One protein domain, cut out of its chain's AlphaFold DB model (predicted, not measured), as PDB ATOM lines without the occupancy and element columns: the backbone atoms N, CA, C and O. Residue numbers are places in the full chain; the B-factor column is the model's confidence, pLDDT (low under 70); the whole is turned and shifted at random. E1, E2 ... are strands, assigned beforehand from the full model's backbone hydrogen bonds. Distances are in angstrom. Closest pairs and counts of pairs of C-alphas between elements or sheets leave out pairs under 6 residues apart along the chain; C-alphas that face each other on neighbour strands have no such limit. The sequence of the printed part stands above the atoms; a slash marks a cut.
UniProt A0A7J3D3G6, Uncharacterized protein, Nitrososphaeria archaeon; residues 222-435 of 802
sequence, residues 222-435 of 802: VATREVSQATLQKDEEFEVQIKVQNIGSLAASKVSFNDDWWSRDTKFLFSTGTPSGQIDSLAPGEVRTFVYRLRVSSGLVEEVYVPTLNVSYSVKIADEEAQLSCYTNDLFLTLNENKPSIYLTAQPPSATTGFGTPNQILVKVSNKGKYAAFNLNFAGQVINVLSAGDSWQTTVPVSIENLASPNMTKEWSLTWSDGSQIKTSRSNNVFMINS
ATOM      1  N   VAL A 222     -32.159  -3.905  -4.131       96.81
ATOM      2  CA  VAL A 222     -32.340  -5.017  -3.196       96.81
ATOM      3  C   VAL A 222     -32.353  -6.303  -4.006       96.81
ATOM      4  O   VAL A 222     -33.099  -6.417  -4.980       96.81
ATOM      5  N   ALA A 223     -31.517  -7.259  -3.609       97.25
ATOM      6  CA  ALA A 223     -31.435  -8.572  -4.230       97.25
ATOM      7  C   ALA A 223     -31.823  -9.650  -3.213       97.25
ATOM      8  O   ALA A 223     -31.413  -9.590  -2.062       97.25
ATOM      9  N   THR A 224     -32.602 -10.645  -3.627       97.44
ATOM     10  CA  THR A 224     -33.011 -11.781  -2.778       97.44
ATOM     11  C   THR A 224     -32.855 -13.089  -3.542       97.44
ATOM     12  O   THR A 224     -32.993 -13.103  -4.768       97.44
ATOM     13  N   ARG A 225     -32.559 -14.173  -2.816       96.25
ATOM     14  CA  ARG A 225     -32.510 -15.542  -3.334       96.25
ATOM     15  C   ARG A 225     -33.559 -16.386  -2.618       96.25
ATOM     16  O   ARG A 225     -33.539 -16.500  -1.394       96.25
ATOM     17  N   GLU A 226     -34.426 -17.026  -3.391       94.31
ATOM     18  CA  GLU A 226     -35.392 -18.005  -2.896       94.31
ATOM     19  C   GLU A 226     -35.206 -19.345  -3.609       94.31
ATOM     20  O   GLU A 226     -34.753 -19.393  -4.752       94.31
ATOM     21  N   VAL A 227     -35.556 -20.438  -2.929       94.50
ATOM     22  CA  VAL A 227     -35.594 -21.781  -3.517       94.50
ATOM     23  C   VAL A 227     -36.994 -22.368  -3.398       94.50
ATOM     24  O   VAL A 227     -37.698 -22.113  -2.413       94.50
ATOM     25  N   SER A 228     -37.410 -23.168  -4.383       93.25
ATOM     26  CA  SER A 228     -38.716 -23.842  -4.333       93.25
ATOM     27  C   SER A 228     -38.820 -24.787  -3.130       93.25
ATOM     28  O   SER A 228     -39.874 -24.867  -2.496       93.25
ATOM     29  N   GLN A 229     -37.706 -25.432  -2.782       91.88
ATOM     30  CA  GLN A 229     -37.535 -26.332  -1.645       91.88
ATOM     31  C   GLN A 229     -36.060 -26.408  -1.238       91.88
ATOM     32  O   GLN A 229     -35.178 -26.206  -2.070       91.88
ATOM     33  N   ALA A 230     -35.799 -26.686   0.040       92.88
ATOM     34  CA  ALA A 230     -34.445 -26.706   0.598       92.88
ATOM     35  C   ALA A 230     -34.022 -28.072   1.169       92.88
ATOM     36  O   ALA A 230     -32.887 -28.244   1.603       92.88
ATOM     37  N   THR A 231     -34.918 -29.054   1.141       93.19
ATOM     38  CA  THR A 231     -34.617 -30.467   1.379       93.19
ATOM     39  C   THR A 231     -34.826 -31.208   0.071       93.19
ATOM     40  O   THR A 231     -35.920 -31.119  -0.486       93.19
ATOM     41  N   LEU A 232     -33.803 -31.913  -0.401       94.38
ATOM     42  CA  LEU A 232     -33.747 -32.460  -1.751       94.38
ATOM     43  C   LEU A 232     -33.312 -33.924  -1.728       94.38
ATOM     44  O   LEU A 232     -32.399 -34.282  -0.991       94.38
ATOM     45  N   GLN A 233     -33.921 -34.767  -2.548       93.81
ATOM     46  CA  GLN A 233     -33.510 -36.153  -2.777       93.81
ATOM     47  C   GLN A 233     -32.653 -36.265  -4.042       93.81
ATOM     48  O   GLN A 233     -32.684 -35.397  -4.915       93.81
ATOM     49  N   LYS A 234     -31.886 -37.349  -4.171       94.62
ATOM     50  CA  LYS A 234     -31.165 -37.668  -5.405       94.62
ATOM     51  C   LYS A 234     -32.124 -37.665  -6.602       94.62
ATOM     52  O   LYS A 234     -33.246 -38.155  -6.503       94.62
ATOM     53  N   ASP A 235     -31.655 -37.121  -7.723       93.12
ATOM     54  CA  ASP A 235     -32.385 -36.947  -8.982       93.12
ATOM     55  C   ASP A 235     -33.560 -35.948  -8.917       93.12
ATOM     56  O   ASP A 235     -34.180 -35.663  -9.944       93.12
ATOM     57  N   GLU A 236     -33.827 -35.349  -7.751       94.56
ATOM     58  CA  GLU A 236     -34.824 -34.296  -7.591       94.56
ATOM     59  C   GLU A 236     -34.335 -32.981  -8.205       94.56
ATOM     60  O   GLU A 236     -33.168 -32.593  -8.074       94.56
ATOM     61  N   GLU A 237     -35.250 -32.278  -8.872       94.69
ATOM     62  CA  GLU A 237     -35.014 -30.932  -9.377       94.69
ATOM     63  C   GLU A 237     -35.608 -29.888  -8.437       94.69
ATOM     64  O   GLU A 237     -36.703 -30.049  -7.893       94.69
ATOM     65  N   PHE A 238     -34.905 -28.774  -8.290       95.25
ATOM     66  CA  PHE A 238     -35.408 -27.613  -7.573       95.25
ATOM     67  C   PHE A 238     -35.080 -26.332  -8.319       95.25
ATOM     68  O   PHE A 238     -34.204 -26.280  -9.184       95.25
ATOM     69  N   GLU A 239     -35.840 -25.298  -7.991       96.88
ATOM     70  CA  GLU A 239     -35.759 -24.000  -8.629       96.88
ATOM     71  C   GLU A 239     -35.060 -23.016  -7.697       96.88
ATOM     72  O   GLU A 239     -35.392 -22.949  -6.512       96.88
ATOM     73  N   VAL A 240     -34.112 -22.258  -8.242       96.69
ATOM     74  CA  VAL A 240     -33.478 -21.116  -7.589       96.69
ATOM     75  C   VAL A 240     -33.949 -19.850  -8.290       96.69
ATOM     76  O   VAL A 240     -33.819 -19.709  -9.508       96.69
ATOM     77  N   GLN A 241     -34.482 -18.919  -7.507       96.56
ATOM     78  CA  GLN A 241     -35.005 -17.648  -7.969       96.56
ATOM     79  C   GLN A 241     -34.170 -16.498  -7.399       96.56
ATOM     80  O   GLN A 241     -34.131 -16.293  -6.186       96.56
ATOM     81  N   ILE A 242     -33.547 -15.711  -8.278       97.50
ATOM     82  CA  ILE A 242     -32.878 -14.453  -7.937       97.50
ATOM     83  C   ILE A 242     -33.788 -13.300  -8.336       97.50
ATOM     84  O   ILE A 242     -34.101 -13.113  -9.512       97.50
ATOM     85  N   LYS A 243     -34.212 -12.504  -7.360       96.44
ATOM     86  CA  LYS A 243     -35.032 -11.314  -7.587       96.44
ATOM     87  C   LYS A 243     -34.209 -10.073  -7.283       96.44
ATOM     88  O   LYS A 243     -33.717  -9.928  -6.168       96.44
ATOM     89  N   VAL A 244     -34.109  -9.172  -8.255       97.06
ATOM     90  CA  VAL A 244     -33.456  -7.865  -8.121       97.06
ATOM     91  C   VAL A 244     -34.506  -6.779  -8.311       97.06
ATOM     92  O   VAL A 244     -35.218  -6.762  -9.316       97.06
ATOM     93  N   GLN A 245     -34.618  -5.876  -7.344       96.44
ATOM     94  CA  GLN A 245     -35.548  -4.753  -7.372       96.44
ATOM     95  C   GLN A 245     -34.796  -3.438  -7.225       96.44
ATOM     96  O   GLN A 245     -33.957  -3.306  -6.335       96.44
ATOM     97  N   ASN A 246     -35.153  -2.444  -8.036       95.31
ATOM     98  CA  ASN A 246     -34.722  -1.072  -7.813       95.31
ATOM     99  C   ASN A 246     -35.730  -0.341  -6.921       95.31
ATOM    100  O   ASN A 246     -36.849  -0.050  -7.330       95.31
ATOM    101  N   ILE A 247     -35.320  -0.045  -5.696       93.56
ATOM    102  CA  ILE A 247     -36.099   0.722  -4.713       93.56
ATOM    103  C   ILE A 247     -35.703   2.209  -4.687       93.56
ATOM    104  O   ILE A 247     -36.265   2.987  -3.917       93.56
ATOM    105  N   GLY A 248     -34.698   2.594  -5.478       91.00
ATOM    106  CA  GLY A 248     -34.226   3.967  -5.611       91.00
ATOM    107  C   GLY A 248     -35.077   4.804  -6.563       91.00
ATOM    108  O   GLY A 248     -36.021   4.327  -7.188       91.00
ATOM    109  N   SER A 249     -34.716   6.080  -6.691       87.62
ATOM    110  CA  SER A 249     -35.454   7.061  -7.498       87.62
ATOM    111  C   SER A 249     -34.881   7.284  -8.901       87.62
ATOM    112  O   SER A 249     -35.496   7.984  -9.702       87.62
ATOM    113  N   LEU A 250     -33.725   6.691  -9.221       89.62
ATOM    114  CA  LEU A 250     -33.140   6.672 -10.570       89.62
ATOM    115  C   LEU A 250     -32.977   5.236 -11.058       89.62
ATOM    116  O   LEU A 250     -32.908   4.312 -10.250       89.62
ATOM    117  N   ALA A 251     -32.876   5.058 -12.374       92.25
ATOM    118  CA  ALA A 251     -32.550   3.765 -12.957       92.25
ATOM    119  C   ALA A 251     -31.131   3.322 -12.558       92.25
ATOM    120  O   ALA A 251     -30.199   4.131 -12.550       92.25
ATOM    121  N   ALA A 252     -30.971   2.041 -12.236       93.12
ATOM    122  CA  ALA A 252     -29.659   1.410 -12.120       93.12
ATOM    123  C   ALA A 252     -29.223   0.930 -13.505       93.12
ATOM    124  O   ALA A 252     -30.057   0.438 -14.261       93.12
ATOM    125  N   SER A 253     -27.941   1.050 -13.838       93.31
ATOM    126  CA  SER A 253     -27.419   0.612 -15.139       93.31
ATOM    127  C   SER A 253     -26.402  -0.509 -14.982       93.31
ATOM    128  O   SER A 253     -25.827  -0.657 -13.906       93.31
ATOM    129  N   LYS A 254     -26.180  -1.296 -16.041       94.50
ATOM    130  CA  LYS A 254     -25.186  -2.388 -16.072       94.50
ATOM    131  C   LYS A 254     -25.291  -3.325 -14.857       94.50
ATOM    132  O   LYS A 254     -24.283  -3.691 -14.253       94.50
ATOM    133  N   VAL A 255     -26.516  -3.671 -14.459       96.50
ATOM    134  CA  VAL A 255     -26.733  -4.591 -13.338       96.50
ATOM    135  C   VAL A 255     -26.261  -5.969 -13.771       96.50
ATOM    136  O   VAL A 255     -26.675  -6.452 -14.824       96.50
ATOM    137  N   SER A 256     -25.399  -6.601 -12.986       96.94
ATOM    138  CA  SER A 256     -24.860  -7.915 -13.315       96.94
ATOM    139  C   SER A 256     -24.613  -8.774 -12.085       96.94
ATOM    140  O   SER A 256     -24.289  -8.280 -11.003       96.94
ATOM    141  N   PHE A 257     -24.778 -10.080 -12.265       97.31
ATOM    142  CA  PHE A 257     -24.459 -11.088 -11.263       97.31
ATOM    143  C   PHE A 257     -24.157 -12.430 -11.935       97.31
ATOM    144  O   PHE A 257     -24.574 -12.683 -13.069       97.31
ATOM    145  N   ASN A 258     -23.460 -13.301 -11.211       96.50
ATOM    146  CA  ASN A 258     -23.189 -14.675 -11.616       96.50
ATOM    147  C   ASN A 258     -23.373 -15.605 -10.413       96.50
ATOM    148  O   ASN A 258     -22.584 -15.533  -9.474       96.50
ATOM    149  N   ASP A 259     -24.420 -16.431 -10.425       95.56
ATOM    150  CA  ASP A 259     -24.753 -17.344  -9.332       95.56
ATOM    151  C   ASP A 259     -24.216 -18.758  -9.600       95.56
ATOM    152  O   ASP A 259     -24.912 -19.626 -10.129       95.56
ATOM    153  N   ASP A 260     -22.946 -18.985  -9.263       93.69
ATOM    154  CA  ASP A 260     -22.179 -20.171  -9.661       93.69
ATOM    155  C   ASP A 260     -21.729 -21.062  -8.490       93.69
ATOM    156  O   ASP A 260     -20.893 -21.949  -8.684       93.69
ATOM    157  N   TRP A 261     -22.315 -20.883  -7.298       93.00
ATOM    158  CA  TRP A 261     -21.981 -21.635  -6.074       93.00
ATOM    159  C   TRP A 261     -22.042 -23.164  -6.246       93.00
ATOM    160  O   TRP A 261     -21.329 -23.889  -5.558       93.00
ATOM    161  N   TRP A 262     -22.868 -23.648  -7.174       92.69
ATOM    162  CA  TRP A 262     -23.069 -25.063  -7.495       92.69
ATOM    163  C   TRP A 262     -22.125 -25.581  -8.594       92.69
ATOM    164  O   TRP A 262     -21.925 -26.784  -8.712       92.69
ATOM    165  N   SER A 263     -21.532 -24.702  -9.409       87.94
ATOM    166  CA  SER A 263     -20.861 -25.070 -10.674       87.94
ATOM    167  C   SER A 263     -19.583 -25.897 -10.506       87.94
ATOM    168  O   SER A 263     -19.177 -26.614 -11.420       87.94
ATOM    169  N   ARG A 264     -18.936 -25.789  -9.342       82.31
ATOM    170  CA  ARG A 264     -17.722 -26.540  -8.986       82.31
ATOM    171  C   ARG A 264     -18.012 -27.737  -8.083       82.31
ATOM    172  O   ARG A 264     -17.078 -28.444  -7.713       82.31
ATOM    173  N   ASP A 265     -19.273 -27.942  -7.707       79.69
ATOM    174  CA  ASP A 265     -19.696 -29.013  -6.815       79.69
ATOM    175  C   ASP A 265     -20.256 -30.185  -7.634       79.69
ATOM    176  O   ASP A 265     -21.121 -30.007  -8.488       79.69
ATOM    177  N   THR A 266     -19.794 -31.408  -7.371       86.31
ATOM    178  CA  THR A 266     -20.313 -32.618  -8.033       86.31
ATOM    179  C   THR A 266     -21.698 -33.024  -7.524       86.31
ATOM    180  O   THR A 266     -22.288 -33.970  -8.055       86.31
ATOM    181  N   LYS A 267     -22.229 -32.326  -6.510       92.31
ATOM    182  CA  LYS A 267     -23.549 -32.570  -5.909       92.31
ATOM    183  C   LYS A 267     -24.732 -32.100  -6.752       92.31
ATOM    184  O   LYS A 267     -25.843 -32.582  -6.518       92.31
ATOM    185  N   PHE A 268     -24.514 -31.197  -7.709       94.69
ATOM    186  CA  PHE A 268     -25.578 -30.625  -8.531       94.69
ATOM    187  C   PHE A 268     -25.242 -30.677 -10.020       94.69
ATOM    188  O   PHE A 268     -24.113 -30.433 -10.437       94.69
ATOM    189  N   LEU A 269     -26.262 -30.932 -10.832       93.75
ATOM    190  CA  LEU A 269     -26.225 -30.810 -12.282       93.75
ATOM    191  C   LEU A 269     -27.141 -29.668 -12.704       93.75
ATOM    192  O   LEU A 269     -28.269 -29.554 -12.232       93.75
ATOM    193  N   PHE A 270     -26.664 -28.832 -13.617       95.12
ATOM    194  CA  PHE A 270     -27.499 -27.805 -14.221       95.12
ATOM    195  C   PHE A 270     -28.576 -28.439 -15.101       95.12
ATOM    196  O   PHE A 270     -28.247 -29.199 -16.013       95.12
ATOM    197  N   SER A 271     -29.842 -28.101 -14.855       93.44
ATOM    198  CA  SER A 271     -30.957 -28.557 -15.688       93.44
ATOM    199  C   SER A 271     -31.298 -27.522 -16.759       93.44
ATOM    200  O   SER A 271     -31.141 -27.789 -17.948       93.44
ATOM    201  N   THR A 272     -31.796 -26.347 -16.357       94.44
ATOM    202  CA  THR A 272     -32.309 -25.304 -17.269       94.44
ATOM    203  C   THR A 272     -32.285 -23.907 -16.625       94.44
ATOM    204  O   THR A 272     -32.132 -23.776 -15.413       94.44
ATOM    205  N   GLY A 273     -32.481 -22.850 -17.425       93.00
ATOM    206  CA  GLY A 273     -32.673 -21.465 -16.961       93.00
ATOM    207  C   GLY A 273     -31.421 -20.587 -17.045       93.00
ATOM    208  O   GLY A 273     -30.541 -20.849 -17.863       93.00
ATOM    209  N   THR A 274     -31.351 -19.529 -16.229       90.50
ATOM    210  CA  THR A 274     -30.270 -18.529 -16.310       90.50
ATOM    211  C   THR A 274     -29.673 -18.218 -14.927       90.50
ATOM    212  O   THR A 274     -30.263 -17.444 -14.170       90.50
ATOM    213  N   PRO A 275     -28.510 -18.806 -14.571       91.50
ATOM    214  CA  PRO A 275     -27.847 -18.586 -13.278       91.50
ATOM    215  C   PRO A 275     -27.059 -17.267 -13.218       91.50
ATOM    216  O   PRO A 275     -26.664 -16.816 -12.148       91.50
ATOM    217  N   SER A 276     -26.839 -16.616 -14.357       93.19
ATOM    218  CA  SER A 276     -26.236 -15.288 -14.456       93.19
ATOM    219  C   SER A 276     -27.210 -14.310 -15.105       93.19
ATOM    220  O   SER A 276     -28.114 -14.699 -15.841       93.19
ATOM    221  N   GLY A 277     -27.054 -13.021 -14.821       90.62
ATOM    222  CA  GLY A 277     -27.935 -11.993 -15.363       90.62
ATOM    223  C   GLY A 277     -27.170 -10.735 -15.722       90.62
ATOM    224  O   GLY A 277     -26.249 -10.338 -15.009       90.62
ATOM    225  N   GLN A 278     -27.576 -10.104 -16.823       93.75
ATOM    226  CA  GLN A 278     -27.180  -8.749 -17.193       93.75
ATOM    227  C   GLN A 278     -28.431  -7.936 -17.519       93.75
ATOM    228  O   GLN A 278     -29.313  -8.398 -18.242       93.75
ATOM    229  N   ILE A 279     -28.521  -6.735 -16.952       94.50
ATOM    230  CA  ILE A 279     -29.608  -5.785 -17.187       94.50
ATOM    231  C   ILE A 279     -28.968  -4.446 -17.533       94.50
ATOM    232  O   ILE A 279     -28.308  -3.831 -16.691       94.50
ATOM    233  N   ASP A 280     -29.182  -3.973 -18.759       92.75
ATOM    234  CA  ASP A 280     -28.626  -2.693 -19.210       92.75
ATOM    235  C   ASP A 280     -29.144  -1.524 -18.368       92.75
ATOM    236  O   ASP A 280     -28.376  -0.639 -17.980       92.75
ATOM    237  N   SER A 281     -30.443  -1.548 -18.055       94.06
ATOM    238  CA  SER A 281     -31.126  -0.548 -17.240       94.06
ATOM    239  C   SER A 281     -32.292  -1.175 -16.474       94.06
ATOM    240  O   SER A 281     -33.108  -1.880 -17.065       94.06
ATOM    241  N   LEU A 282     -32.373  -0.901 -15.172       95.56
ATOM    242  CA  LEU A 282     -33.461  -1.304 -14.281       95.56
ATOM    243  C   LEU A 282     -34.133  -0.039 -13.725       95.56
ATOM    244  O   LEU A 282     -33.539   0.671 -12.904       95.56
ATOM    245  N   ALA A 283     -35.346   0.275 -14.185       95.50
ATOM    246  CA  ALA A 283     -36.056   1.510 -13.849       95.50
ATOM    247  C   ALA A 283     -36.479   1.571 -12.362       95.50
ATOM    248  O   ALA A 283     -36.548   0.538 -11.697       95.50
ATOM    249  N   PRO A 284     -36.766   2.764 -11.805       94.19
ATOM    250  CA  PRO A 284     -37.300   2.898 -10.446       94.19
ATOM    251  C   PRO A 284     -38.556   2.045 -10.217       94.19
ATOM    252  O   PRO A 284     -39.483   2.073 -11.023       94.19
ATOM    253  N   GLY A 285     -38.589   1.287  -9.120       93.94
ATOM    254  CA  GLY A 285     -39.686   0.376  -8.773       93.94
ATOM    255  C   GLY A 285     -39.712  -0.931  -9.572       93.94
ATOM    256  O   GLY A 285     -40.465  -1.841  -9.223       93.94
ATOM    257  N   GLU A 286     -38.891  -1.056 -10.615       96.88
ATOM    258  CA  GLU A 286     -38.847  -2.238 -11.462       96.88
ATOM    259  C   GLU A 286     -38.244  -3.435 -10.722       96.88
ATOM    260  O   GLU A 286     -37.275  -3.324  -9.964       96.88
ATOM    261  N   VAL A 287     -38.829  -4.603 -10.978       96.38
ATOM    262  CA  VAL A 287     -38.388  -5.894 -10.461       96.38
ATOM    263  C   VAL A 287     -38.030  -6.784 -11.644       96.38
ATOM    264  O   VAL A 287     -38.800  -6.905 -12.603       96.38
ATOM    265  N   ARG A 288     -36.881  -7.449 -11.558       96.38
ATOM    266  CA  ARG A 288     -36.488  -8.520 -12.472       96.38
ATOM    267  C   ARG A 288     -36.227  -9.794 -11.690       96.38
ATOM    268  O   ARG A 288     -35.594  -9.772 -10.635       96.38
ATOM    269  N   THR A 289     -36.735 -10.893 -12.228       96.12
ATOM    270  CA  THR A 289     -36.630 -12.221 -11.636       96.12
ATOM    271  C   THR A 289     -35.913 -13.130 -12.617       96.12
ATOM    272  O   THR A 289     -36.324 -13.236 -13.771       96.12
ATOM    273  N   PHE A 290     -34.866 -13.791 -12.143       96.50
ATOM    274  CA  PHE A 290     -34.102 -14.788 -12.878       96.50
ATOM    275  C   PHE A 290     -34.286 -16.131 -12.199       96.50
ATOM    276  O   PHE A 290     -34.274 -16.217 -10.971       96.50
ATOM    277  N   VAL A 291     -34.489 -17.161 -13.007       96.31
ATOM    278  CA  VAL A 291     -34.829 -18.495 -12.532       96.31
ATOM    279  C   VAL A 291     -33.916 -19.500 -13.209       96.31
ATOM    280  O   VAL A 291     -33.737 -19.462 -14.429       96.31
ATOM    281  N   TYR A 292     -33.354 -20.410 -12.423       97.31
ATOM    282  CA  TYR A 292     -32.653 -21.578 -12.933       97.31
ATOM    283  C   TYR A 292     -32.963 -22.813 -12.097       97.31
ATOM    284  O   TYR A 292     -33.416 -22.720 -10.957       97.31
ATOM    285  N   ARG A 293     -32.761 -23.985 -12.696       97.12
ATOM    286  CA  ARG A 293     -33.049 -25.281 -12.090       97.12
ATOM    287  C   ARG A 293     -31.799 -26.124 -12.016       97.12
ATOM    288  O   ARG A 293     -31.047 -26.220 -12.986       97.12
ATOM    289  N   LEU A 294     -31.625 -26.758 -10.867       96.69
ATOM    290  CA  LEU A 294     -30.565 -27.718 -10.613       96.69
ATOM    291  C   LEU A 294     -31.190 -29.067 -10.267       96.69
ATOM    292  O   LEU A 294     -32.226 -29.120  -9.601       96.69
ATOM    293  N   ARG A 295     -30.534 -30.145 -10.688       95.62
ATOM    294  CA  ARG A 295     -30.829 -31.519 -10.289       95.62
ATOM    295  C   ARG A 295     -29.782 -32.011  -9.305       95.62
ATOM    296  O   ARG A 295     -28.590 -31.808  -9.531       95.62
ATOM    297  N   VAL A 296     -30.198 -32.691  -8.245       95.62
ATOM    298  CA  VAL A 296     -29.262 -33.306  -7.294       95.62
ATOM    299  C   VAL A 296     -28.632 -34.559  -7.900       95.62
ATOM    300  O   VAL A 296     -29.335 -35.501  -8.254       95.62
ATOM    301  N   SER A 297     -27.303 -34.597  -7.987       93.31
ATOM    302  CA  SER A 297     -26.534 -35.765  -8.447       93.31
ATOM    303  C   SER A 297     -25.940 -36.593  -7.306       93.31
ATOM    304  O   SER A 297     -25.674 -37.783  -7.495       93.31
ATOM    305  N   SER A 298     -25.739 -35.999  -6.123       91.75
ATOM    306  CA  SER A 298     -25.216 -36.715  -4.951       91.75
ATOM    307  C   SER A 298     -26.261 -37.664  -4.359       91.75
ATOM    308  O   SER A 298     -27.414 -37.293  -4.145       91.75
ATOM    309  N   GLY A 299     -25.843 -38.895  -4.058       91.06
ATOM    310  CA  GLY A 299     -26.625 -39.850  -3.263       91.06
ATOM    311  C   GLY A 299     -26.273 -39.846  -1.772       91.06
ATOM    312  O   GLY A 299     -26.772 -40.695  -1.040       91.06
ATOM    313  N   LEU A 300     -25.376 -38.957  -1.331       93.06
ATOM    314  CA  LEU A 300     -24.924 -38.870   0.056       93.06
ATOM    315  C   LEU A 300     -25.825 -37.938   0.873       93.06
ATOM    316  O   LEU A 300     -26.408 -36.994   0.338       93.06
ATOM    317  N   VAL A 301     -25.920 -38.198   2.179       92.81
ATOM    318  CA  VAL A 301     -26.556 -37.277   3.129       92.81
ATOM    319  C   VAL A 301     -25.588 -36.137   3.417       92.81
ATOM    320  O   VAL A 301     -24.533 -36.355   4.012       92.81
ATOM    321  N   GLU A 302     -25.930 -34.933   2.969       90.69
ATOM    322  CA  GLU A 302     -25.041 -33.771   3.019       90.69
ATOM    323  C   GLU A 302     -25.826 -32.484   3.291       90.69
ATOM    324  O   GLU A 302     -26.989 -32.346   2.912       90.69
ATOM    325  N   GLU A 303     -25.168 -31.512   3.917       90.69
ATOM    326  CA  GLU A 303     -25.663 -30.142   4.027       90.69
ATOM    327  C   GLU A 303     -24.802 -29.221   3.161       90.69
ATOM    328  O   GLU A 303     -23.572 -29.282   3.194       90.69
ATOM    329  N   VAL A 304     -25.452 -28.370   2.372       92.19
ATOM    330  CA  VAL A 304     -24.805 -27.448   1.442       92.19
ATOM    331  C   VAL A 304     -25.121 -26.023   1.862       92.19
ATOM    332  O   VAL A 304     -26.276 -25.600   1.854       92.19
ATOM    333  N   TYR A 305     -24.083 -25.268   2.206       91.62
ATOM    334  CA  TYR A 305     -24.198 -23.836   2.439       91.62
ATOM    335  C   TYR A 305     -24.173 -23.082   1.109       91.62
ATOM    336  O   TYR A 305     -23.233 -23.223   0.324       91.62
ATOM    337  N   VAL A 306     -25.188 -22.255   0.877       93.81
ATOM    338  CA  VAL A 306     -25.296 -21.406  -0.307       93.81
ATOM    339  C   VAL A 306     -24.966 -19.963   0.095       93.81
ATOM    340  O   VAL A 306     -25.768 -19.321   0.781       93.81
ATOM    341  N   PRO A 307     -23.802 -19.423  -0.313       93.88
ATOM    342  CA  PRO A 307     -23.348 -18.103   0.115       93.88
ATOM    343  C   PRO A 307     -24.155 -16.970  -0.528       93.88
ATOM    344  O   PRO A 307     -24.760 -17.132  -1.591       93.88
ATOM    345  N   THR A 308     -24.119 -15.786   0.082       95.06
ATOM    346  CA  THR A 308     -24.691 -14.549  -0.473       95.06
ATOM    347  C   THR A 308     -24.123 -14.238  -1.865       95.06
ATOM    348  O   THR A 308     -22.906 -14.271  -2.056       95.06
ATOM    349  N   LEU A 309     -24.976 -13.883  -2.826       96.25
ATOM    350  CA  LEU A 309     -24.579 -13.476  -4.177       96.25
ATOM    351  C   LEU A 309     -24.349 -11.966  -4.245       96.25
ATOM    352  O   LEU A 309     -25.233 -11.207  -3.859       96.25
ATOM    353  N   ASN A 310     -23.215 -11.538  -4.803       96.94
ATOM    354  CA  ASN A 310     -22.978 -10.138  -5.154       96.94
ATOM    355  C   ASN A 310     -23.711  -9.770  -6.457       96.94
ATOM    356  O   ASN A 310     -23.453 -10.359  -7.507       96.94
ATOM    357  N   VAL A 311     -24.563  -8.751  -6.393       97.00
ATOM    358  CA  VAL A 311     -25.168  -8.085  -7.547       97.00
ATOM    359  C   VAL A 311     -24.526  -6.709  -7.692       97.00
ATOM    360  O   VAL A 311     -24.734  -5.821  -6.866       97.00
ATOM    361  N   SER A 312     -23.740  -6.529  -8.751       96.38
ATOM    362  CA  SER A 312     -23.043  -5.271  -9.043       96.38
ATOM    363  C   SER A 312     -23.858  -4.405  -9.997       96.38
ATOM    364  O   SER A 312     -24.508  -4.928 -10.900       96.38
ATOM    365  N   TYR A 313     -23.843  -3.087  -9.809       94.81
ATOM    366  CA  TYR A 313     -24.552  -2.144 -10.672       94.81
ATOM    367  C   TYR A 313     -23.863  -0.779 -10.739       94.81
ATOM    368  O   TYR A 313     -23.289  -0.286  -9.766       94.81
ATOM    369  N   SER A 314     -23.993  -0.131 -11.895       90.81
ATOM    370  CA  SER A 314     -23.523   1.224 -12.146       90.81
ATOM    371  C   SER A 314     -24.552   2.271 -11.741       90.81
ATOM    372  O   SER A 314     -25.720   2.241 -12.152       90.81
ATOM    373  N   VAL A 315     -24.068   3.282 -11.031       87.75
ATOM    374  CA  VAL A 315     -24.777   4.521 -10.736       87.75
ATOM    375  C   VAL A 315     -24.219   5.627 -11.607       87.75
ATOM    376  O   VAL A 315     -23.047   5.970 -11.483       87.75
ATOM    377  N   LYS A 316     -25.069   6.209 -12.454       81.94
ATOM    378  CA  LYS A 316     -24.707   7.344 -13.298       81.94
ATOM    379  C   LYS A 316     -25.388   8.615 -12.807       81.94
ATOM    380  O   LYS A 316     -26.615   8.678 -12.742       81.94
ATOM    381  N   ILE A 317     -24.592   9.632 -12.486       78.19
ATOM    382  CA  ILE A 317     -25.073  10.961 -12.099       78.19
ATOM    383  C   ILE A 317     -24.442  11.970 -13.047       78.19
ATOM    384  O   ILE A 317     -23.262  12.294 -12.935       78.19
ATOM    385  N   ALA A 318     -25.253  12.454 -13.991       75.00
ATOM    386  CA  ALA A 318     -24.792  13.224 -15.142       75.00
ATOM    387  C   ALA A 318     -23.675  12.484 -15.912       75.00
ATOM    388  O   ALA A 318     -23.947  11.476 -16.566       75.00
ATOM    389  N   ASP A 319     -22.448  12.986 -15.850       74.06
ATOM    390  CA  ASP A 319     -21.248  12.506 -16.537       74.06
ATOM    391  C   ASP A 319     -20.362  11.577 -15.688       74.06
ATOM    392  O   ASP A 319     -19.485  10.916 -16.239       74.06
ATOM    393  N   GLU A 320     -20.611  11.460 -14.380       77.19
ATOM    394  CA  GLU A 320     -19.878  10.541 -13.504       77.19
ATOM    395  C   GLU A 320     -20.589   9.187 -13.364       77.19
ATOM    396  O   GLU A 320     -21.819   9.112 -13.270       77.19
ATOM    397  N   GLU A 321     -19.801   8.111 -13.298       84.62
ATOM    398  CA  GLU A 321     -20.262   6.738 -13.087       84.62
ATOM    399  C   GLU A 321     -19.499   6.108 -11.911       84.62
ATOM    400  O   GLU A 321     -18.277   6.219 -11.826       84.62
ATOM    401  N   ALA A 322     -20.211   5.436 -11.005       85.56
ATOM    402  CA  ALA A 322     -19.623   4.658  -9.913       85.56
ATOM    403  C   ALA A 322     -20.240   3.259  -9.843       85.56
ATOM    404  O   ALA A 322     -21.412   3.079 -10.168       85.56
ATOM    405  N   GLN A 323     -19.455   2.283  -9.391       89.88
ATOM    406  CA  GLN A 323     -19.912   0.912  -9.158       89.88
ATOM    407  C   GLN A 323     -20.366   0.732  -7.713       89.88
ATOM    408  O   GLN A 323     -19.659   1.137  -6.790       89.88
ATOM    409  N   LEU A 324     -21.524   0.103  -7.529       90.06
ATOM    410  CA  LEU A 324     -22.066  -0.305  -6.235       90.06
ATOM    411  C   LEU A 324     -22.485  -1.773  -6.261       90.06
ATOM    412  O   LEU A 324     -22.593  -2.389  -7.322       90.06
ATOM    413  N   SER A 325     -22.739  -2.318  -5.074       93.06
ATOM    414  CA  SER A 325     -23.086  -3.721  -4.884       93.06
ATOM    415  C   SER A 325     -24.188  -3.891  -3.845       93.06
ATOM    416  O   SER A 325     -24.197  -3.212  -2.815       93.06
ATOM    417  N   CYS A 326     -25.090  -4.836  -4.095       94.88
ATOM    418  CA  CYS A 326     -25.974  -5.408  -3.084       94.88
ATOM    419  C   CYS A 326     -25.810  -6.931  -3.043       94.88
ATOM    420  O   CYS A 326     -25.256  -7.533  -3.961       94.88
ATOM    421  N   TYR A 327     -26.251  -7.546  -1.951       96.81
ATOM    422  CA  TYR A 327     -26.041  -8.959  -1.673       96.81
ATOM    423  C   TYR A 327     -27.363  -9.644  -1.369       96.81
ATOM    424  O   TYR A 327     -28.171  -9.109  -0.611       96.81
ATOM    425  N   THR A 328     -27.573 -10.832  -1.937       97.62
ATOM    426  CA  THR A 328     -28.707 -11.691  -1.565       97.62
ATOM    427  C   THR A 328     -28.524 -12.273  -0.166       97.62
ATOM    428  O   THR A 328     -27.434 -12.235   0.392       97.62
ATOM    429  N   ASN A 329     -29.577 -12.880   0.374       97.38
ATOM    430  CA  ASN A 329     -29.493 -13.730   1.559       97.38
ATOM    431  C   ASN A 329     -28.674 -15.007   1.312       97.38
ATOM    432  O   ASN A 329     -28.488 -15.429   0.160       97.38
ATOM    433  N   ASP A 330     -28.229 -15.617   2.412       94.88
ATOM    434  CA  ASP A 330     -27.721 -16.989   2.433       94.88
ATOM    435  C   ASP A 330     -28.866 -17.999   2.640       94.88
ATOM    436  O   ASP A 330     -30.023 -17.621   2.879       94.88
ATOM    437  N   LEU A 331     -28.560 -19.285   2.454       92.25
ATOM    438  CA  LEU A 331     -29.442 -20.396   2.815       92.25
ATOM    439  C   LEU A 331     -28.656 -21.707   2.956       92.25
ATOM    440  O   LEU A 331     -27.528 -21.830   2.479       92.25
ATOM    441  N   PHE A 332     -29.289 -22.705   3.573       90.88
ATOM    442  CA  PHE A 332     -28.772 -24.070   3.678       90.88
ATOM    443  C   PHE A 332     -29.667 -25.030   2.898       90.88
ATOM    444  O   PHE A 332     -30.891 -24.965   3.006       90.88
ATOM    445  N   LEU A 333     -29.074 -25.938   2.132       93.31
ATOM    446  CA  LEU A 333     -29.776 -27.052   1.499       93.31
ATOM    447  C   LEU A 333     -29.396 -28.353   2.203       93.31
ATOM    448  O   LEU A 333     -28.241 -28.542   2.573       93.31
ATOM    449  N   THR A 334     -30.344 -29.271   2.356       93.31
ATOM    450  CA  THR A 334     -30.089 -30.625   2.866       93.31
ATOM    451  C   THR A 334     -30.379 -31.644   1.775       93.31
ATOM    452  O   THR A 334     -31.460 -31.625   1.187       93.31
ATOM    453  N   LEU A 335     -29.423 -32.531   1.511       95.19
ATOM    454  CA  LEU A 335     -29.519 -33.589   0.510       95.19
ATOM    455  C   LEU A 335     -29.790 -34.938   1.181       95.19
ATOM    456  O   LEU A 335     -29.161 -35.271   2.182       95.19
ATOM    457  N   ASN A 336     -30.703 -35.718   0.604       94.62
ATOM    458  CA  ASN A 336     -31.053 -37.096   0.962       94.62
ATOM    459  C   ASN A 336     -31.499 -37.315   2.425       94.62
ATOM    460  O   ASN A 336     -31.597 -38.451   2.882       94.62
ATOM    461  N   GLU A 337     -31.826 -36.247   3.157       92.44
ATOM    462  CA  GLU A 337     -32.304 -36.292   4.542       92.44
ATOM    463  C   GLU A 337     -33.303 -35.161   4.804       92.44
ATOM    464  O   GLU A 337     -33.074 -34.013   4.426       92.44
ATOM    465  N   ASN A 338     -34.408 -35.471   5.485       91.38
ATOM    466  CA  ASN A 338     -35.377 -34.457   5.884       91.38
ATOM    467  C   ASN A 338     -34.844 -33.632   7.056       91.38
ATOM    468  O   ASN A 338     -34.615 -34.163   8.138       91.38
ATOM    469  N   LYS A 339     -34.696 -32.322   6.846       92.31
ATOM    470  CA  LYS A 339     -34.287 -31.355   7.870       92.31
ATOM    471  C   LYS A 339     -35.056 -30.040   7.721       92.31
ATOM    472  O   LYS A 339     -35.642 -29.789   6.664       92.31
ATOM    473  N   PRO A 340     -35.118 -29.207   8.771       93.50
ATOM    474  CA  PRO A 340     -35.514 -27.813   8.616       93.50
ATOM    475  C   PRO A 340     -34.460 -27.032   7.822       93.50
ATOM    476  O   PRO A 340     -33.270 -27.334   7.893       93.50
ATOM    477  N   SER A 341     -34.890 -25.999   7.099       93.44
ATOM    478  CA  SER A 341     -33.982 -25.068   6.426       93.44
ATOM    479  C   SER A 341     -34.581 -23.672   6.425       93.44
ATOM    480  O   SER A 341     -35.674 -23.448   5.897       93.44
ATOM    481  N   ILE A 342     -33.850 -22.750   7.047       94.25
ATOM    482  CA  ILE A 342     -34.303 -21.395   7.329       94.25
ATOM    483  C   ILE A 342     -33.477 -20.395   6.531       94.25
ATOM    484  O   ILE A 342     -32.247 -20.438   6.547       94.25
ATOM    485  N   TYR A 343     -34.158 -19.446   5.899       93.94
ATOM    486  CA  TYR A 343     -33.537 -18.258   5.320       93.94
ATOM    487  C   TYR A 343     -34.361 -17.011   5.633       93.94
ATOM    488  O   TYR A 343     -35.535 -17.087   6.021       93.94
ATOM    489  N   LEU A 344     -33.713 -15.859   5.473       95.44
ATOM    490  CA  LEU A 344     -34.271 -14.553   5.777       95.44
ATOM    491  C   LEU A 344     -34.256 -13.681   4.537       95.44
ATOM    492  O   LEU A 344     -33.270 -13.647   3.813       95.44
ATOM    493  N   THR A 345     -35.310 -12.909   4.337       96.81
ATOM    494  CA  THR A 345     -35.314 -11.812   3.370       96.81
ATOM    495  C   THR A 345     -35.728 -10.526   4.065       96.81
ATOM    496  O   THR A 345     -36.541 -10.534   4.988       96.81
ATOM    497  N   ALA A 346     -35.130  -9.418   3.647       97.00
ATOM    498  CA  ALA A 346     -35.379  -8.090   4.171       97.00
ATOM    499  C   ALA A 346     -35.796  -7.160   3.033       97.00
ATOM    500  O   ALA A 346     -35.064  -6.979   2.057       97.00
ATOM    501  N   GLN A 347     -36.971  -6.554   3.178       95.56
ATOM    502  CA  GLN A 347     -37.559  -5.669   2.187       95.56
ATOM    503  C   GLN A 347     -37.822  -4.288   2.803       95.56
ATOM    504  O   GLN A 347     -38.713  -4.144   3.647       95.56
ATOM    505  N   PRO A 348     -37.083  -3.248   2.387       94.19
ATOM    506  CA  PRO A 348     -37.419  -1.876   2.732       94.19
ATOM    507  C   PRO A 348     -38.634  -1.389   1.918       94.19
ATOM    508  O   PRO A 348     -38.753  -1.732   0.735       94.19
ATOM    509  N   PRO A 349     -39.498  -0.536   2.494       90.50
ATOM    510  CA  PRO A 349     -40.551   0.156   1.750       90.50
ATOM    511  C   PRO A 349     -40.017   1.347   0.930       90.50
ATOM    512  O   PRO A 349     -40.663   1.768  -0.024       90.50
ATOM    513  N   SER A 350     -38.846   1.891   1.282       88.56
ATOM    514  CA  SER A 350     -38.170   2.988   0.572       88.56
ATOM    515  C   SER A 350     -36.650   2.842   0.661       88.56
ATOM    516  O   SER A 350     -36.132   2.357   1.668       88.56
ATOM    517  N   ALA A 351     -35.926   3.332  -0.350       89.44
ATOM    518  CA  ALA A 351     -34.472   3.489  -0.299       89.44
ATOM    519  C   ALA A 351     -34.000   4.591   0.662       89.44
ATOM    520  O   ALA A 351     -32.799   4.709   0.888       89.44
ATOM    521  N   THR A 352     -34.895   5.424   1.197       89.12
ATOM    522  CA  THR A 352     -34.541   6.566   2.049       89.12
ATOM    523  C   THR A 352     -34.959   6.372   3.504       89.12
ATOM    524  O   THR A 352     -36.004   5.796   3.800       89.12
ATOM    525  N   THR A 353     -34.144   6.883   4.425       89.81
ATOM    526  CA  THR A 353     -34.443   6.949   5.864       89.81
ATOM    527  C   THR A 353     -33.796   8.189   6.474       89.81
ATOM    528  O   THR A 353     -32.775   8.653   5.970       89.81
ATOM    529  N   GLY A 354     -34.395   8.761   7.516       85.62
ATOM    530  CA  GLY A 354     -33.861   9.925   8.216       85.62
ATOM    531  C   GLY A 354     -33.422   9.585   9.639       85.62
ATOM    532  O   GLY A 354     -33.743   8.534  10.201       85.62
ATOM    533  N   PHE A 355     -32.664  10.491  10.252       84.81
ATOM    534  CA  PHE A 355     -32.377  10.403  11.680       84.81
ATOM    535  C   PHE A 355     -33.664  10.632  12.484       84.81
ATOM    536  O   PHE A 355     -34.404  11.571  12.200       84.81
ATOM    537  N   GLY A 356     -33.957   9.780  13.471       83.06
ATOM    538  CA  GLY A 356     -35.188   9.873  14.272       83.06
ATOM    539  C   GLY A 356     -36.489   9.532  13.518       83.06
ATOM    540  O   GLY A 356     -37.572   9.610  14.101       83.06
ATOM    541  N   THR A 357     -36.403   9.132  12.246       87.50
ATOM    542  CA  THR A 357     -37.530   8.703  11.402       87.50
ATOM    543  C   THR A 357     -37.271   7.305  10.835       87.50
ATOM    544  O   THR A 357     -36.820   7.157   9.696       87.50
ATOM    545  N   PRO A 358     -37.546   6.254  11.634       88.56
ATOM    546  CA  PRO A 358     -37.201   4.892  11.260       88.56
ATOM    547  C   PRO A 358     -37.959   4.431  10.019       88.56
ATOM    548  O   PRO A 358     -39.186   4.521   9.947       88.56
ATOM    549  N   ASN A 359     -37.208   3.868   9.079       91.56
ATOM    550  CA  ASN A 359     -37.723   3.070   7.984       91.56
ATOM    551  C   ASN A 359     -38.120   1.688   8.515       91.56
ATOM    552  O   ASN A 359     -37.351   1.031   9.218       91.56
ATOM    553  N   GLN A 360     -39.344   1.271   8.220       93.94
ATOM    554  CA  GLN A 360     -39.955   0.066   8.773       93.94
ATOM    555  C   GLN A 360     -39.648  -1.123   7.860       93.94
ATOM    556  O   GLN A 360     -40.376  -1.376   6.901       93.94
ATOM    557  N   ILE A 361     -38.542  -1.825   8.116       95.56
ATOM    558  CA  ILE A 361     -38.062  -2.899   7.239       95.56
ATOM    559  C   ILE A 361     -38.824  -4.189   7.523       95.56
ATOM    560  O   ILE A 361     -38.803  -4.680   8.649       95.56
ATOM    561  N   LEU A 362     -39.449  -4.770   6.501       96.56
ATOM    562  CA  LEU A 362     -40.087  -6.077   6.618       96.56
ATOM    563  C   LEU A 362     -39.023  -7.171   6.538       96.56
ATOM    564  O   LEU A 362     -38.386  -7.332   5.498       96.56
ATOM    565  N   VAL A 363     -38.857  -7.940   7.611       96.88
ATOM    566  CA  VAL A 363     -38.012  -9.136   7.637       96.88
ATOM    567  C   VAL A 363     -38.910 -10.366   7.642       96.88
ATOM    568  O   VAL A 363     -39.754 -10.524   8.526       96.88
ATOM    569  N   LYS A 364     -38.733 -11.238   6.650       96.25
ATOM    570  CA  LYS A 364     -39.454 -12.504   6.511       96.25
ATOM    571  C   LYS A 364     -38.496 -13.663   6.746       96.25
ATOM    572  O   LYS A 364     -37.487 -13.783   6.061       96.25
ATOM    573  N   VAL A 365     -38.853 -14.538   7.676       95.75
ATOM    574  CA  VAL A 365     -38.170 -15.801   7.961       95.75
ATOM    575  C   VAL A 365     -39.018 -16.925   7.387       95.75
ATOM    576  O   VAL A 365     -40.210 -16.995   7.673       95.75
ATOM    577  N   SER A 366     -38.437 -17.796   6.568       95.12
ATOM    578  CA  SER A 366     -39.178 -18.893   5.927       95.12
ATOM    579  C   SER A 366     -38.499 -20.229   6.174       95.12
ATOM    580  O   SER A 366     -37.278 -20.318   6.047       95.12
ATOM    581  N   ASN A 367     -39.290 -21.263   6.474       95.25
ATOM    582  CA  ASN A 367     -38.813 -22.640   6.543       95.25
ATOM    583  C   ASN A 367     -39.164 -23.391   5.253       95.25
ATOM    584  O   ASN A 367     -40.321 -23.736   5.022       95.25
ATOM    585  N   LYS A 368     -38.166 -23.657   4.408       94.00
ATOM    586  CA  LYS A 368     -38.323 -24.454   3.172       94.00
ATOM    587  C   LYS A 368     -37.827 -25.891   3.314       94.00
ATOM    588  O   LYS A 368     -37.766 -26.617   2.319       94.00
ATOM    589  N   GLY A 369     -37.467 -26.293   4.530       92.69
ATOM    590  CA  GLY A 369     -37.191 -27.681   4.865       92.69
ATOM    591  C   GLY A 369     -38.467 -28.509   5.017       92.69
ATOM    592  O   GLY A 369     -39.586 -27.996   4.933       92.69
ATOM    593  N   LYS A 370     -38.299 -29.811   5.260       93.50
ATOM    594  CA  LYS A 370     -39.416 -30.750   5.477       93.50
ATOM    595  C   LYS A 370     -39.776 -30.941   6.953       93.50
ATOM    596  O   LYS A 370     -40.843 -31.476   7.237       93.50
ATOM    597  N   TYR A 371     -38.928 -30.488   7.879       94.75
ATOM    598  CA  TYR A 371     -39.168 -30.530   9.329       94.75
ATOM    599  C   TYR A 371     -39.296 -29.134   9.933       94.75
ATOM    600  O   TYR A 371     -38.909 -28.140   9.321       94.75
ATOM    601  N   ALA A 372     -39.853 -29.069  11.142       94.81
ATOM    602  CA  ALA A 372     -39.929 -27.833  11.906       94.81
ATOM    603  C   ALA A 372     -38.537 -27.398  12.391       94.81
ATOM    604  O   ALA A 372     -37.723 -28.237  12.775       94.81
ATOM    605  N   ALA A 373     -38.277 -26.092  12.378       95.12
ATOM    606  CA  ALA A 373     -37.123 -25.498  13.048       95.12
ATOM    607  C   ALA A 373     -37.509 -25.082  14.468       95.12
ATOM    608  O   ALA A 373     -38.646 -24.669  14.705       95.12
ATOM    609  N   PHE A 374     -36.553 -25.148  15.391       95.75
ATOM    610  CA  PHE A 374     -36.770 -24.882  16.811       95.75
ATOM    611  C   PHE A 374     -35.929 -23.708  17.305       95.75
ATOM    612  O   PHE A 374     -34.860 -23.433  16.759       95.75
ATOM    613  N   ASN A 375     -36.386 -23.050  18.371       94.62
ATOM    614  CA  ASN A 375     -35.633 -22.025  19.103       94.62
ATOM    615  C   ASN A 375     -35.047 -20.924  18.198       94.62
ATOM    616  O   ASN A 375     -33.878 -20.557  18.334       94.62
ATOM    617  N   LEU A 376     -35.841 -20.419  17.252       96.12
ATOM    618  CA  LEU A 376     -35.413 -19.328  16.385       96.12
ATOM    619  C   LEU A 376     -35.271 -18.067  17.247       96.12
ATOM    620  O   LEU A 376     -36.233 -17.676  17.903       96.12
ATOM    621  N   ASN A 377     -34.107 -17.424  17.249       94.69
ATOM    622  CA  ASN A 377     -33.859 -16.177  17.966       94.69
ATOM    623  C   ASN A 377     -33.475 -15.057  16.994       94.69
ATOM    624  O   ASN A 377     -32.373 -15.040  16.437       94.69
ATOM    625  N   PHE A 378     -34.399 -14.116  16.808       94.19
ATOM    626  CA  PHE A 378     -34.225 -12.928  15.982       94.19
ATOM    627  C   PHE A 378     -34.248 -11.683  16.860       94.19
ATOM    628  O   PHE A 378     -35.285 -11.355  17.430       94.19
ATOM    629  N   ALA A 379     -33.124 -10.971  16.963       87.44
ATOM    630  CA  ALA A 379     -33.032  -9.729  17.740       87.44
ATOM    631  C   ALA A 379     -33.592  -9.841  19.184       87.44
ATOM    632  O   ALA A 379     -34.175  -8.893  19.704       87.44
ATOM    633  N   GLY A 380     -33.435 -11.006  19.830       87.44
ATOM    634  CA  GLY A 380     -33.937 -11.285  21.181       87.44
ATOM    635  C   GLY A 380     -35.374 -11.817  21.238       87.44
ATOM    636  O   GLY A 380     -35.805 -12.283  22.292       87.44
ATOM    637  N   GLN A 381     -36.111 -11.798  20.126       90.19
ATOM    638  CA  GLN A 381     -37.417 -12.436  20.014       90.19
ATOM    639  C   GLN A 381     -37.246 -13.926  19.711       90.19
ATOM    640  O   GLN A 381     -36.641 -14.298  18.704       90.19
ATOM    641  N   VAL A 382     -37.813 -14.773  20.574       91.81
ATOM    642  CA  VAL A 382     -37.755 -16.232  20.432       91.81
ATOM    643  C   VAL A 382     -39.045 -16.766  19.820       91.81
ATOM    644  O   VAL A 382     -40.142 -16.482  20.302       91.81
ATOM    645  N   ILE A 383     -38.906 -17.580  18.776       93.38
ATOM    646  CA  ILE A 383     -39.980 -18.376  18.182       93.38
ATOM    647  C   ILE A 383     -39.633 -19.839  18.441       93.38
ATOM    648  O   ILE A 383     -38.655 -20.366  17.911       93.38
ATOM    649  N   ASN A 384     -40.433 -20.492  19.283       92.50
ATOM    650  CA  ASN A 384     -40.129 -21.845  19.754       92.50
ATOM    651  C   ASN A 384     -40.132 -22.875  18.621       92.50
ATOM    652  O   ASN A 384     -39.289 -23.768  18.617       92.50
ATOM    653  N   VAL A 385     -41.067 -22.749  17.676       96.00
ATOM    654  CA  VAL A 385     -41.236 -23.673  16.550       96.00
ATOM    655  C   VAL A 385     -41.673 -22.892  15.313       96.00
ATOM    656  O   VAL A 385     -42.606 -22.095  15.395       96.00
ATOM    657  N   LEU A 386     -41.037 -23.148  14.170       96.69
ATOM    658  CA  LEU A 386     -41.518 -22.737  12.849       96.69
ATOM    659  C   LEU A 386     -41.704 -23.986  11.981       96.69
ATOM    660  O   LEU A 386     -40.719 -24.633  11.608       96.69
ATOM    661  N   SER A 387     -42.957 -24.347  11.686       96.31
ATOM    662  CA  SER A 387     -43.290 -25.577  10.958       96.31
ATOM    663  C   SER A 387     -42.719 -25.582   9.540       96.31
ATOM    664  O   SER A 387     -42.357 -24.547   8.979       96.31
ATOM    665  N   ALA A 388     -42.624 -26.769   8.948       93.88
ATOM    666  CA  ALA A 388     -42.211 -26.921   7.558       93.88
ATOM    667  C   ALA A 388     -43.175 -26.180   6.614       93.88
ATOM    668  O   ALA A 388     -44.388 -26.339   6.723       93.88
ATOM    669  N   GLY A 389     -42.637 -25.385   5.688       90.62
ATOM    670  CA  GLY A 389     -43.417 -24.583   4.740       90.62
ATOM    671  C   GLY A 389     -43.945 -23.254   5.293       90.62
ATOM    672  O   GLY A 389     -44.323 -22.392   4.497       90.62
ATOM    673  N   ASP A 390     -43.922 -23.054   6.613       95.31
ATOM    674  CA  ASP A 390     -44.403 -21.827   7.244       95.31
ATOM    675  C   ASP A 390     -43.410 -20.668   7.081       95.31
ATOM    676  O   ASP A 390     -42.204 -20.830   6.848       95.31
ATOM    677  N   SER A 391     -43.934 -19.455   7.249       95.00
ATOM    678  CA  SER A 391     -43.123 -18.248   7.344       95.00
ATOM    679  C   SER A 391     -43.596 -17.361   8.482       95.00
ATOM    680  O   SER A 391     -44.785 -17.297   8.785       95.00
ATOM    681  N   TRP A 392     -42.652 -16.644   9.074       95.56
ATOM    682  CA  TRP A 392     -42.890 -15.620  10.074       95.56
ATOM    683  C   TRP A 392     -42.377 -14.279   9.555       95.56
ATOM    684  O   TRP A 392     -41.396 -14.220   8.813       95.56
ATOM    685  N   GLN A 393     -43.055 -13.196   9.919       95.06
ATOM    686  CA  GLN A 393     -42.690 -11.848   9.507       95.06
ATOM    687  C   GLN A 393     -42.657 -10.922  10.711       95.06
ATOM    688  O   GLN A 393     -43.488 -11.023  11.613       95.06
ATOM    689  N   THR A 394     -41.715  -9.990  10.684       95.12
ATOM    690  CA  THR A 394     -41.645  -8.886  11.633       95.12
ATOM    691  C   THR A 394     -41.189  -7.622  10.930       95.12
ATOM    692  O   THR A 394     -40.620  -7.660   9.836       95.12
ATOM    693  N   THR A 395     -41.431  -6.489  11.567       95.12
ATOM    694  CA  THR A 395     -40.970  -5.194  11.090       95.12
ATOM    695  C   THR A 395     -39.890  -4.679  12.024       95.12
ATOM    696  O   THR A 395     -40.112  -4.550  13.226       95.12
ATOM    697  N   VAL A 396     -38.719  -4.377  11.466       94.56
ATOM    698  CA  VAL A 396     -37.589  -3.828  12.214       94.56
ATOM    699  C   VAL A 396     -37.458  -2.338  11.904       94.56
ATOM    700  O   VAL A 396     -37.212  -1.985  10.746       94.56
ATOM    701  N   PRO A 397     -37.595  -1.448  12.903       93.31
ATOM    702  CA  PRO A 397     -37.362  -0.027  12.702       93.31
ATOM    703  C   PRO A 397     -35.862   0.234  12.528       93.31
ATOM    704  O   PRO A 397     -35.063  -0.081  13.411       93.31
ATOM    705  N   VAL A 398     -35.473   0.842  11.406       91.38
ATOM    706  CA  VAL A 398     -34.088   1.259  11.151       91.38
ATOM    707  C   VAL A 398     -34.026   2.741  10.828       91.38
ATOM    708  O   VAL A 398     -34.660   3.194   9.883       91.38
ATOM    709  N   SER A 399     -33.214   3.479  11.579       88.44
ATOM    710  CA  SER A 399     -32.910   4.892  11.336       88.44
ATOM    711  C   SER A 399     -31.418   5.069  11.075       88.44
ATOM    712  O   SER A 399     -30.606   4.234  11.479       88.44
ATOM    713  N   ILE A 400     -31.045   6.206  10.488       85.62
ATOM    714  CA  ILE A 400     -29.651   6.657  10.500       85.62
ATOM    715  C   ILE A 400     -29.191   6.813  11.958       85.62
ATOM    716  O   ILE A 400     -29.838   7.504  12.741       85.62
ATOM    717  N   GLU A 401     -28.071   6.183  12.315       78.38
ATOM    718  CA  GLU A 401     -27.492   6.238  13.670       78.38
ATOM    719  C   GLU A 401     -26.550   7.438  13.848       78.38
ATOM    720  O   GLU A 401     -26.456   8.004  14.936       78.38
ATOM    721  N   ASN A 402     -25.885   7.847  12.764       77.38
ATOM    722  CA  ASN A 402     -24.937   8.954  12.728       77.38
ATOM    723  C   ASN A 402     -25.386   9.997  11.701       77.38
ATOM    724  O   ASN A 402     -25.459   9.721  10.506       77.38
ATOM    725  N   LEU A 403     -25.631  11.218  12.166       71.00
ATOM    726  CA  LEU A 403     -26.140  12.334  11.366       71.00
ATOM    727  C   LEU A 403     -25.229  12.745  10.201       71.00
ATOM    728  O   LEU A 403     -25.706  13.341   9.239       71.00
ATOM    729  N   ALA A 404     -23.937  12.413  10.268       71.31
ATOM    730  CA  ALA A 404     -22.975  12.665   9.201       71.31
ATOM    731  C   ALA A 404     -22.994  11.599   8.094       71.31
ATOM    732  O   ALA A 404     -22.449  11.832   7.015       71.31
ATOM    733  N   SER A 405     -23.577  10.426   8.352       78.38
ATOM    734  CA  SER A 405     -23.560   9.317   7.403       78.38
ATOM    735  C   SER A 405     -24.532   9.593   6.247       78.38
ATOM    736  O   SER A 405     -25.740   9.708   6.472       78.38
ATOM    737  N   PRO A 406     -24.051   9.689   4.992       80.19
ATOM    738  CA  PRO A 406     -24.908   9.973   3.838       80.19
ATOM    739  C   PRO A 406     -25.750   8.762   3.405       80.19
ATOM    740  O   PRO A 406     -26.700   8.911   2.631       80.19
ATOM    741  N   ASN A 407     -25.383   7.571   3.875       85.38
ATOM    742  CA  ASN A 407     -26.026   6.293   3.618       85.38
ATOM    743  C   ASN A 407     -25.668   5.292   4.733       85.38
ATOM    744  O   ASN A 407     -24.802   5.558   5.569       85.38
ATOM    745  N   MET A 408     -26.357   4.155   4.747       88.00
ATOM    746  CA  MET A 408     -26.071   3.023   5.622       88.00
ATOM    747  C   MET A 408     -26.435   1.711   4.930       88.00
ATOM    748  O   MET A 408     -27.361   1.664   4.121       88.00
ATOM    749  N   THR A 409     -25.761   0.634   5.322       90.81
ATOM    750  CA  THR A 409     -26.118  -0.730   4.928       90.81
ATOM    751  C   THR A 409     -26.458  -1.529   6.176       90.81
ATOM    752  O   THR A 409     -25.721  -1.467   7.162       90.81
ATOM    753  N   LYS A 410     -27.562  -2.278   6.147       93.56
ATOM    754  CA  LYS A 410     -27.923  -3.220   7.217       93.56
ATOM    755  C   LYS A 410     -28.132  -4.623   6.671       93.56
ATOM    756  O   LYS A 410     -28.591  -4.798   5.547       93.56
ATOM    757  N   GLU A 411     -27.781  -5.587   7.505       94.50
ATOM    758  CA  GLU A 411     -28.003  -7.020   7.344       94.50
ATOM    759  C   GLU A 411     -28.511  -7.533   8.694       94.50
ATOM    760  O   GLU A 411     -28.110  -7.022   9.746       94.50
ATOM    761  N   TRP A 412     -29.398  -8.521   8.667       95.56
ATOM    762  CA  TRP A 412     -29.914  -9.162   9.867       95.56
ATOM    763  C   TRP A 412     -29.514 -10.630   9.895       95.56
ATOM    764  O   TRP A 412     -29.416 -11.283   8.857       95.56
ATOM    765  N   SER A 413     -29.327 -11.155  11.101       95.25
ATOM    766  CA  SER A 413     -29.066 -12.572  11.328       95.25
ATOM    767  C   SER A 413     -30.057 -13.154  12.326       95.25
ATOM    768  O   SER A 413     -30.620 -12.447  13.164       95.25
ATOM    769  N   LEU A 414     -30.280 -14.455  12.201       95.88
ATOM    770  CA  LEU A 414     -31.146 -15.259  13.050       95.88
ATOM    771  C   LEU A 414     -30.404 -16.537  13.401       95.88
ATOM    772  O   LEU A 414     -29.879 -17.192  12.499       95.88
ATOM    773  N   THR A 415     -30.436 -16.929  14.671       96.06
ATOM    774  CA  THR A 415     -30.036 -18.283  15.065       96.06
ATOM    775  C   THR A 415     -31.255 -19.191  15.167       96.06
ATOM    776  O   THR A 415     -32.340 -18.734  15.510       96.06
ATOM    777  N   TRP A 416     -31.107 -20.468  14.837       95.06
ATOM    778  CA  TRP A 416     -32.178 -21.469  14.885       95.06
ATOM    779  C   TRP A 416     -31.587 -22.861  15.101       95.06
ATOM    780  O   TRP A 416     -30.392 -23.060  14.898       95.06
ATOM    781  N   SER A 417     -32.394 -23.832  15.522       93.69
ATOM    782  CA  SER A 417     -31.956 -25.210  15.732       93.69
ATOM    783  C   SER A 417     -32.726 -26.203  14.873       93.69
ATOM    784  O   SER A 417     -33.938 -26.081  14.694       93.69
ATOM    785  N   ASP A 418     -32.021 -27.220  14.382       89.62
ATOM    786  CA  ASP A 418     -32.620 -28.387  13.726       89.62
ATOM    787  C   ASP A 418     -32.984 -29.520  14.702       89.62
ATOM    788  O   ASP A 418     -33.366 -30.607  14.275       89.62
ATOM    789  N   GLY A 419     -32.874 -29.268  16.012       85.62
ATOM    790  CA  GLY A 419     -33.043 -30.259  17.076       85.62
ATOM    791  C   GLY A 419     -31.732 -30.913  17.526       85.62
ATOM    792  O   GLY A 419     -31.704 -31.523  18.591       85.62
ATOM    793  N   SER A 420     -30.642 -30.751  16.764       85.00
ATOM    794  CA  SER A 420     -29.314 -31.294  17.086       85.00
ATOM    795  C   SER A 420     -28.226 -30.220  17.164       85.00
ATOM    796  O   SER A 420     -27.377 -30.255  18.053       85.00
ATOM    797  N   GLN A 421     -28.267 -29.240  16.262       89.19
ATOM    798  CA  GLN A 421     -27.279 -28.173  16.134       89.19
ATOM    799  C   GLN A 421     -27.957 -26.804  16.136       89.19
ATOM    800  O   GLN A 421     -29.157 -26.688  15.875       89.19
ATOM    801  N   ILE A 422     -27.177 -25.763  16.437       91.81
ATOM    802  CA  ILE A 422     -27.579 -24.362  16.288       91.81
ATOM    803  C   ILE A 422     -26.921 -23.822  15.020       91.81
ATOM    804  O   ILE A 422     -25.712 -23.949  14.837       91.81
ATOM    805  N   LYS A 423     -27.729 -23.209  14.162       91.75
ATOM    806  CA  LYS A 423     -27.363 -22.646  12.861       91.75
ATOM    807  C   LYS A 423     -27.684 -21.160  12.827       91.75
ATOM    808  O   LYS A 423     -28.512 -20.685  13.603       91.75
ATOM    809  N   THR A 424     -27.038 -20.443  11.914       94.19
ATOM    810  CA  THR A 424     -27.245 -19.007  11.705       94.19
ATOM    811  C   THR A 424     -27.547 -18.753  10.243       94.19
ATOM    812  O   THR A 424     -26.762 -19.161   9.394       94.19
ATOM    813  N   SER A 425     -28.633 -18.039   9.972       94.12
ATOM    814  CA  SER A 425     -28.983 -17.574   8.628       94.12
ATOM    815  C   SER A 425     -28.933 -16.047   8.579       94.12
ATOM    816  O   SER A 425     -29.201 -15.378   9.586       94.12
ATOM    817  N   ARG A 426     -28.597 -15.491   7.416       96.00
ATOM    818  CA  ARG A 426     -28.450 -14.052   7.167       96.00
ATOM    819  C   ARG A 426     -29.392 -13.590   6.069       96.00
ATOM    820  O   ARG A 426     -29.619 -14.277   5.075       96.00
ATOM    821  N   SER A 427     -29.943 -12.397   6.247       96.88
ATOM    822  CA  SER A 427     -30.757 -11.752   5.224       96.88
ATOM    823  C   SER A 427     -29.905 -11.230   4.068       96.88
ATOM    824  O   SER A 427     -28.687 -11.125   4.167       96.88
ATOM    825  N   ASN A 428     -30.559 -10.789   2.997       97.44
ATOM    826  CA  ASN A 428     -29.939  -9.858   2.062       97.44
ATOM    827  C   ASN A 428     -29.564  -8.553   2.771       97.44
ATOM    828  O   ASN A 428     -30.145  -8.206   3.810       97.44
ATOM    829  N   ASN A 429     -28.638  -7.802   2.182       95.25
ATOM    830  CA  ASN A 429     -28.338  -6.470   2.678       95.25
ATOM    831  C   ASN A 429     -29.345  -5.443   2.136       95.25
ATOM    832  O   ASN A 429     -29.965  -5.611   1.081       95.25
ATOM    833  N   VAL A 430     -29.516  -4.360   2.886       92.56
ATOM    834  CA  VAL A 430     -30.373  -3.234   2.522       92.56
ATOM    835  C   VAL A 430     -29.540  -1.961   2.576       92.56
ATOM    836  O   VAL A 430     -29.102  -1.551   3.652       92.56
ATOM    837  N   PHE A 431     -29.318  -1.348   1.409       89.38
ATOM    838  CA  PHE A 431     -28.652  -0.054   1.271       89.38
ATOM    839  C   PHE A 431     -29.681   1.079   1.335       89.38
ATOM    840  O   PHE A 431     -30.567   1.192   0.483       89.38
ATOM    841  N   MET A 432     -29.555   1.930   2.350       88.56
ATOM    842  CA  MET A 432     -30.428   3.075   2.580       88.56
ATOM    843  C   MET A 432     -29.661   4.384   2.494       88.56
ATOM    844  O   MET A 432     -28.509   4.503   2.903       88.56
ATOM    845  N   ILE A 433     -30.352   5.393   1.992       87.38
ATOM    846  CA  ILE A 433     -29.847   6.730   1.746       87.38
ATOM    847  C   ILE A 433     -30.408   7.665   2.818       87.38
ATOM    848  O   ILE A 433     -31.611   7.657   3.087       87.38
ATOM    849  N   ASN A 434     -29.551   8.501   3.401       84.75
ATOM    850  CA  ASN A 434     -29.987   9.489   4.381       84.75
ATOM    851  C   ASN A 434     -30.857  10.570   3.709       84.75
ATOM    852  O   ASN A 434     -30.437  11.209   2.735       84.75
ATOM    853  N   SER A 435     -32.065  10.766   4.234       82.88
ATOM    854  CA  SER A 435     -32.976  11.850   3.878       82.88
ATOM    855  C   SER A 435     -32.878  12.965   4.919       82.88
ATOM    856  O   SER A 435     -33.442  12.878   6.009       82.88
TER     857      SER A 435
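What this domain is: This is residues 222 to 435 of the 802 residues of an uncharacterized protein of Nitrososphaeria archaeon (UniProt A0A7J3D3G6). Two sandwiches of antiparallel strands lie side by side as two lobes, most of their strands running nearly along the longest axis of the whole. The first lobe has the sheet E1 - E2 - E6 - E4 partly face to face with the sheet E5 - E3 - E8 - E9, together with the strand pair E7 - E10; the second has the sheet E14 - E13 - E17 - E18 partly face to face with the sheet E11 - E12 - E15, together with the pair E16 - E19. The printed part has 214 residues with 19 named strands, E1 to E19 along the chain, and no named helix, and its class is all strand. It is compact, with a radius of gyration of the C-alphas of 18.2 A, and spans 54 by 39 by 22 A, only just flat.

How they stand to each other: E1, residues 222 to 227, and E2, residues 237 to 246, form a hairpin, with N 224 and O 243 within hydrogen-bond range at 2.9 A. E2 is also the neighbour of E6, residues 287 to 296, with N 240 and O 292 2.8 A apart. E6 pairs in turn with E4, residues 268 to 273, with N 269 and O 295 2.8 A apart. The second sheet of this lobe has E3, residues 252 to 258, between E5, residues 276 to 282, and E8, residues 310 to 317; N 279 and O 255 are 2.8 A apart, and so are N 256 and O 312. E8 forms a hairpin with the edge strand E9, residues 320 to 327, where N 311 and O 326 are 2.8 A apart. These two sheets face each other 10.7 A centre to centre, their strands at 11 degrees, and E4 runs on into E5 across a break of 2 residues, at 35 degrees. E7, residues 302 to 306, and E10, residues 331 to 335, are antiparallel neighbours, with N 304 and O 333 2.8 A apart. In the second lobe, E11, residues 342 to 347, and E12, residues 359 to 367, form a hairpin, with N 345 and O 364 2.9 A apart; E12 also pairs with E15, residues 391 to 398, with N 365 and O 392 2.8 A apart. E13, residues 373 to 378, and E14, residues 381 to 386, form a hairpin, with N 383 and O 376 2.8 A apart. E13 also pairs with E17, residues 413 to 417, with N 377 and O 415 2.8 A apart, and E17 forms a hairpin with E18, residues 422 to 426, with N 416 and O 423 2.9 A apart. These sheets face each other 10.6 A centre to centre, their strands at 8 degrees; the four sheets named so far with three or more strands make a stack of sheets, face to face in two pairs. E16, residues 407 to 410, pairs with E19, residues 430 to 434, with N 432 and O 408 2.8 A apart. Between the lobes, the closest C-alphas of E10 and E11, those of Leu 331 and Tyr 343, are 5.3 A apart.

Where its parts are: E1 begins with C-alpha 222 at (-32.340, -5.017, -3.196). E2 measures 29.9 A from first to last C-alpha, E6 29.1 A, E12 25.8 A and E9 23.6 A. E19 ends with C-alpha 434 at (-29.987, 9.489, 4.381).

The domain as a whole: The two C-alphas farthest apart, those of Asp 319 and Ser 420, are 55.8 A apart. The printed part has no cut, and the link from E11 to E12, 11 residues, is long. The mean pLDDT of the printed part is 92.3, and no printed residue is under 70.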